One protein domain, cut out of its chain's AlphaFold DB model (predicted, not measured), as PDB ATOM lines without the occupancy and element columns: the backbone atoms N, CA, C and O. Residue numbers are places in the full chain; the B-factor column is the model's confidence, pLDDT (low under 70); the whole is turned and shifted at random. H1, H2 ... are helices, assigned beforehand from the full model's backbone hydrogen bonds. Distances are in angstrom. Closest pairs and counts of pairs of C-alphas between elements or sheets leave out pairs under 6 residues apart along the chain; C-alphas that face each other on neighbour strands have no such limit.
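Overview. This is residues 3 to 47 of the 199 residues of the protein "Class I cytochrome c" of Acidobacteria bacterium (UniProt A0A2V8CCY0). A long helix, H2, and a shorter one, H1, meet near their first residues at about a right angle, as an L, and the link between them loops out from the end of H1 back to the start of H2. Residues 18 to 23 stick out at the turn of this loop, while residues 3 to 9, before H1, lie on the same side of H2 as H1. The printed part has 45 residues with two named helices, H1 then H2, and no named strand; the class is all helix. It is only just compact, close to loose, with a radius of gyration of the C-alphas of 10.9 A, and elongated, with spans of 33 by 19 by 16 A.

Along the chain. H2, the longest helix, holds residues 28 to 46 and measures 27.4 A from C-alpha 28 at (-27.647, 50.113, -33.406) to C-alpha 46 at (-4.169, 41.998, -44.995). H1 holds residues 10 to 19 and measures 13.9 A, beginning with C-alpha 10 at (-26.025, 43.322, -39.211).

Arrangement. H2 touches H1 with residues 31 to 35 alone. The closest C-alphas of the two helices are those of Ala 13 and Ile 31, 6.3 A apart. Their lines stand about perpendicular, at 78 degrees, and their centres are 14.3 A apart. In H1 and H2 every O i to N i+4 pair is within hydrogen-bond range.

Size, cuts and confidence. The two C-alphas farthest apart are those of Pro 22 and Glu 47, at 33.6 A. The link from H1 to H2 is short, with 8 residues between them, and residues 18 to 23 stand free. The printed part has no cut. The mean pLDDT of the printed part is 86.0, and no printed residue is under 70.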
ATOM      1  N   VAL A   3     -17.736  37.736 -40.947       89.25
ATOM      2  CA  VAL A   3     -17.209  39.106 -40.986       89.25
ATOM      3  C   VAL A   3     -16.974  39.605 -42.420       89.25
ATOM      4  O   VAL A   3     -17.233  40.755 -42.705       89.25
ATOM      5  N   LEU A   4     -16.551  38.765 -43.372       88.06
ATOM      6  CA  LEU A   4     -16.319  39.219 -44.762       88.06
ATOM      7  C   LEU A   4     -17.607  39.518 -45.540       88.06
ATOM      8  O   LEU A   4     -17.562  40.165 -46.580       88.06
ATOM      9  N   GLN A   5     -18.728  38.962 -45.091       90.69
ATOM     10  CA  GLN A   5     -20.038  39.109 -45.729       90.69
ATOM     11  C   GLN A   5     -20.958  40.022 -44.916       90.69
ATOM     12  O   GLN A   5     -22.142  40.136 -45.239       90.69
ATOM     13  N   ASP A   6     -20.437  40.614 -43.842       93.31
ATOM     14  CA  ASP A   6     -21.190  41.510 -42.989       93.31
ATOM     15  C   ASP A   6     -21.385  42.872 -43.671       93.31
ATOM     16  O   ASP A   6     -20.533  43.368 -44.409       93.31
ATOM     17  N   VAL A   7     -22.558  43.459 -43.462       92.06
ATOM     18  CA  VAL A   7     -22.929  44.781 -43.958       92.06
ATOM     19  C   VAL A   7     -23.310  45.614 -42.745       92.06
ATOM     20  O   VAL A   7     -24.381  45.430 -42.166       92.06
ATOM     21  N   ASN A   8     -22.431  46.543 -42.367       88.50
ATOM     22  CA  ASN A   8     -22.635  47.486 -41.261       88.50
ATOM     23  C   ASN A   8     -23.023  46.814 -39.922       88.50
ATOM     24  O   ASN A   8     -23.869  47.321 -39.187       88.50
ATOM     25  N   GLY A   9     -22.442  45.656 -39.616       90.25
ATOM     26  CA  GLY A   9     -22.605  44.902 -38.372       90.25
ATOM     27  C   GLY A   9     -23.848  44.013 -38.287       90.25
ATOM     28  O   GLY A   9     -24.054  43.356 -37.264       90.25
ATOM     29  N   GLN A  10     -24.715  43.983 -39.304       90.69
ATOM     30  CA  GLN A  10     -26.025  43.322 -39.211       90.69
ATOM     31  C   GLN A  10     -25.924  41.803 -39.023       90.69
ATOM     32  O   GLN A  10     -26.615  41.222 -38.179       90.69
ATOM     33  N   GLN A  11     -25.051  41.149 -39.783       92.12
ATOM     34  CA  GLN A  11     -24.843  39.708 -39.735       92.12
ATOM     35  C   GLN A  11     -24.132  39.331 -38.431       92.12
ATOM     36  O   GLN A  11     -24.516  38.355 -37.780       92.12
ATOM     37  N   ILE A  12     -23.155  40.138 -38.005       89.81
ATOM     38  CA  ILE A  12     -22.473  39.984 -36.714       89.81
ATOM     39  C   ILE A  12     -23.473  40.102 -35.555       89.81
ATOM     40  O   ILE A  12     -23.504  39.237 -34.681       89.81
ATOM     41  N   ALA A  13     -24.344  41.111 -35.560       88.31
ATOM     42  CA  ALA A  13     -25.352  41.300 -34.520       88.31
ATOM     43  C   ALA A  13     -26.367  40.150 -34.467       88.31
ATOM     44  O   ALA A  13     -26.724  39.688 -33.381       88.31
ATOM     45  N   ALA A  14     -26.822  39.661 -35.625       88.62
ATOM     46  CA  ALA A  14     -27.694  38.491 -35.692       88.62
ATOM     47  C   ALA A  14     -27.016  37.253 -35.082       88.62
ATOM     48  O   ALA A  14     -27.642  36.519 -34.308       88.62
ATOM     49  N   HIS A  15     -25.726  37.060 -35.366       87.44
ATOM     50  CA  HIS A  15     -24.940  35.974 -34.796       87.44
ATOM     51  C   HIS A  15     -24.766  36.110 -33.276       87.44
ATOM     52  O   HIS A  15     -25.021  35.153 -32.554       87.44
ATOM     53  N   LEU A  16     -24.417  37.291 -32.758       84.75
ATOM     54  CA  LEU A  16     -24.242  37.512 -31.313       84.75
ATOM     55  C   LEU A  16     -25.539  37.306 -30.514       84.75
ATOM     56  O   LEU A  16     -25.497  36.799 -29.395       84.75
ATOM     57  N   ARG A  17     -26.701  37.633 -31.090       80.69
ATOM     58  CA  ARG A  17     -28.010  37.447 -30.438       80.69
ATOM     59  C   ARG A  17     -28.450  35.987 -30.337       80.69
ATOM     60  O   ARG A  17     -29.240  35.653 -29.459       80.69
ATOM     61  N   THR A  18     -27.994  35.138 -31.254       83.00
ATOM     62  CA  THR A  18     -28.479  33.753 -31.392       83.00
ATOM     63  C   THR A  18     -27.432  32.708 -31.018       83.00
ATOM     64  O   THR A  18     -27.784  31.637 -30.529       83.00
ATOM     65  N   GLY A  19     -26.154  33.022 -31.222       75.06
ATOM     66  CA  GLY A  19     -25.023  32.112 -31.067       75.06
ATOM     67  C   GLY A  19     -24.173  32.334 -29.817       75.06
ATOM     68  O   GLY A  19     -23.426  31.431 -29.450       75.06
ATOM     69  N   HIS A  20     -24.278  33.482 -29.135       75.31
ATOM     70  CA  HIS A  20     -23.486  33.777 -27.935       75.31
ATOM     71  C   HIS A  20     -24.335  33.725 -26.653       75.31
ATOM     72  O   HIS A  20     -25.433  34.281 -26.590       75.31
ATOM     73  N   LYS A  21     -23.813  33.070 -25.606       81.06
ATOM     74  CA  LYS A  21     -24.374  33.085 -24.245       81.06
ATOM     75  C   LYS A  21     -23.273  33.469 -23.247       81.06
ATOM     76  O   LYS A  21     -22.249  32.791 -23.244       81.06
ATOM     77  N   PRO A  22     -23.466  34.484 -22.382       82.25
ATOM     78  CA  PRO A  22     -24.667  35.311 -22.199       82.25
ATOM     79  C   PRO A  22     -24.942  36.247 -23.383       82.25
ATOM     80  O   PRO A  22     -24.038  36.588 -24.134       82.25
ATOM     81  N   LEU A  23     -26.197  36.657 -23.562       80.19
ATOM     82  CA  LEU A  23     -26.581  37.571 -24.640       80.19
ATOM     83  C   LEU A  23     -25.807  38.891 -24.529       80.19
ATOM     84  O   LEU A  23     -25.820  39.530 -23.479       80.19
ATOM     85  N   ILE A  24     -25.173  39.305 -25.625       80.88
ATOM     86  CA  ILE A  24     -24.566  40.632 -25.749       80.88
ATOM     87  C   ILE A  24     -25.591  41.520 -26.457       80.88
ATOM     88  O   ILE A  24     -25.852  41.357 -27.650       80.88
ATOM     89  N   ALA A  25     -26.217  42.423 -25.706       79.94
ATOM     90  CA  ALA A  25     -27.135  43.412 -26.256       79.94
ATOM     91  C   ALA A  25     -26.346  44.659 -26.668       79.94
ATOM     92  O   ALA A  25     -25.782  45.331 -25.812       79.94
ATOM     93  N   LEU A  26     -26.314  44.947 -27.970       84.06
ATOM     94  CA  LEU A  26     -25.679  46.136 -28.543       84.06
ATOM     95  C   LEU A  26     -26.742  47.060 -29.144       84.06
ATOM     96  O   LEU A  26     -27.681  46.593 -29.805       84.06
ATOM     97  N   ALA A  27     -26.578  48.365 -28.948       89.62
ATOM     98  CA  ALA A  27     -27.326  49.405 -29.638       89.62
ATOM     99  C   ALA A  27     -26.984  49.433 -31.139       89.62
ATOM    100  O   ALA A  27     -25.954  48.928 -31.581       89.62
ATOM    101  N   ALA A  28     -27.842  50.053 -31.953       85.56
ATOM    102  CA  ALA A  28     -27.647  50.113 -33.406       85.56
ATOM    103  C   ALA A  28     -26.329  50.806 -33.818       85.56
ATOM    104  O   ALA A  28     -25.683  50.380 -34.777       85.56
ATOM    105  N   SER A  29     -25.915  51.840 -33.078       89.62
ATOM    106  CA  SER A  29     -24.624  52.508 -33.274       89.62
ATOM    107  C   SER A  29     -23.455  51.584 -32.939       89.62
ATOM    108  O   SER A  29     -22.562  51.424 -33.756       89.62
ATOM    109  N   GLU A  30     -23.519  50.879 -31.808       91.12
ATOM    110  CA  GLU A  30     -22.475  49.941 -31.377       91.12
ATOM    111  C   GLU A  30     -22.324  48.764 -32.348       91.12
ATOM    112  O   GLU A  30     -21.216  48.306 -32.606       91.12
ATOM    113  N   ILE A  31     -23.425  48.290 -32.939       90.19
ATOM    114  CA  ILE A  31     -23.395  47.265 -33.992       90.19
ATOM    115  C   ILE A  31     -22.610  47.766 -35.207       90.19
ATOM    116  O   ILE A  31     -21.773  47.040 -35.744       90.19
ATOM    117  N   THR A  32     -22.862  49.010 -35.614       91.06
ATOM    118  CA  THR A  32     -22.168  49.632 -36.746       91.06
ATOM    119  C   THR A  32     -20.686  49.829 -36.426       91.06
ATOM    120  O   THR A  32     -19.840  49.500 -37.255       91.06
ATOM    121  N   ASP A  33     -20.366  50.279 -35.211       91.31
ATOM    122  CA  ASP A  33     -18.992  50.477 -34.745       91.31
ATOM    123  C   ASP A  33     -18.213  49.157 -34.684       91.31
ATOM    124  O   ASP A  33     -17.075  49.087 -35.147       91.31
ATOM    125  N   VAL A  34     -18.830  48.082 -34.181       90.12
ATOM    126  CA  VAL A  34     -18.229  46.739 -34.148       90.12
ATOM    127  C   VAL A  34     -17.998  46.207 -35.562       90.12
ATOM    128  O   VAL A  34     -16.918  45.687 -35.841       90.12
ATOM    129  N   GLY A  35     -18.970  46.357 -36.468       92.19
ATOM    130  CA  GLY A  35     -18.807  45.974 -37.874       92.19
ATOM    131  C   GLY A  35     -17.662  46.738 -38.547       92.19
ATOM    132  O   GLY A  35     -16.777  46.133 -39.151       92.19
ATOM    133  N   ALA A  36     -17.620  48.061 -38.367       91.38
ATOM    134  CA  ALA A  36     -16.559  48.914 -38.896       91.38
ATOM    135  C   ALA A  36     -15.178  48.556 -38.321       91.38
ATOM    136  O   ALA A  36     -14.205  48.464 -39.072       91.38
ATOM    137  N   PHE A  37     -15.088  48.305 -37.010       89.06
ATOM    138  CA  PHE A  37     -13.864  47.852 -36.351       89.06
ATOM    139  C   PHE A  37     -13.379  46.523 -36.937       89.06
ATOM    140  O   PHE A  37     -12.244  46.438 -37.392       89.06
ATOM    141  N   LEU A  38     -14.237  45.500 -36.990       89.88
ATOM    142  CA  LEU A  38     -13.848  44.171 -37.467       89.88
ATOM    143  C   LEU A  38     -13.447  44.176 -38.950       89.88
ATOM    144  O   LEU A  38     -12.485  43.504 -39.320       89.88
ATOM    145  N   HIS A  39     -14.123  44.963 -39.793       90.19
ATOM    146  CA  HIS A  39     -13.718  45.150 -41.190       90.19
ATOM    147  C   HIS A  39     -12.363  45.851 -41.307       90.19
ATOM    148  O   HIS A  39     -11.514  45.403 -42.079       90.19
ATOM    149  N   ARG A  40     -12.119  46.899 -40.506       86.94
ATOM    150  CA  ARG A  40     -10.818  47.580 -40.453       86.94
ATOM    151  C   ARG A  40      -9.700  46.626 -40.037       86.94
ATOM    152  O   ARG A  40      -8.650  46.634 -40.667       86.94
ATOM    153  N   GLU A  41      -9.917  45.794 -39.018       83.69
ATOM    154  CA  GLU A  41      -8.906  44.830 -38.567       83.69
ATOM    155  C   GLU A  41      -8.568  43.797 -39.651       83.69
ATOM    156  O   GLU A  41      -7.401  43.445 -39.806       83.69
ATOM    157  N   ILE A  42      -9.541  43.358 -40.462       84.25
ATOM    158  CA  ILE A  42      -9.270  42.499 -41.629       84.25
ATOM    159  C   ILE A  42      -8.405  43.234 -42.655       84.25
ATOM    160  O   ILE A  42      -7.427  42.663 -43.143       84.25
ATOM    161  N   THR A  43      -8.738  44.488 -42.973       82.06
ATOM    162  CA  THR A  43      -7.937  45.311 -43.888       82.06
ATOM    163  C   THR A  43      -6.516  45.485 -43.365       82.06
ATOM    164  O   THR A  43      -5.569  45.232 -44.101       82.06
ATOM    165  N   TYR A  44      -6.337  45.818 -42.088       77.31
ATOM    166  CA  TYR A  44      -5.011  45.961 -41.486       77.31
ATOM    167  C   TYR A  44      -4.247  44.637 -41.419       77.31
ATOM    168  O   TYR A  44      -3.055  44.612 -41.701       77.31
ATOM    169  N   ALA A  45      -4.904  43.518 -41.119       72.69
ATOM    170  CA  ALA A  45      -4.256  42.209 -41.145       72.69
ATOM    171  C   ALA A  45      -3.801  41.808 -42.562       72.69
ATOM    172  O   ALA A  45      -2.746  41.184 -42.721       72.69
ATOM    173  N   ALA A  46      -4.569  42.170 -43.598       76.94
ATOM    174  CA  ALA A  46      -4.169  41.998 -44.995       76.94
ATOM    175  C   ALA A  46      -3.005  42.938 -45.367       76.94
ATOM    176  O   ALA A  46      -2.031  42.521 -46.000       76.94
ATOM    177  N   GLU A  47      -3.062  44.184 -44.904       78.88
ATOM    178  CA  GLU A  47      -2.028  45.204 -45.039       78.88
ATOM    179  C   GLU A  47      -0.990  45.084 -43.918       78.88
ATOM    180  O   GLU A  47      -0.884  45.950 -43.051       78.88
TER     181      GLU A  47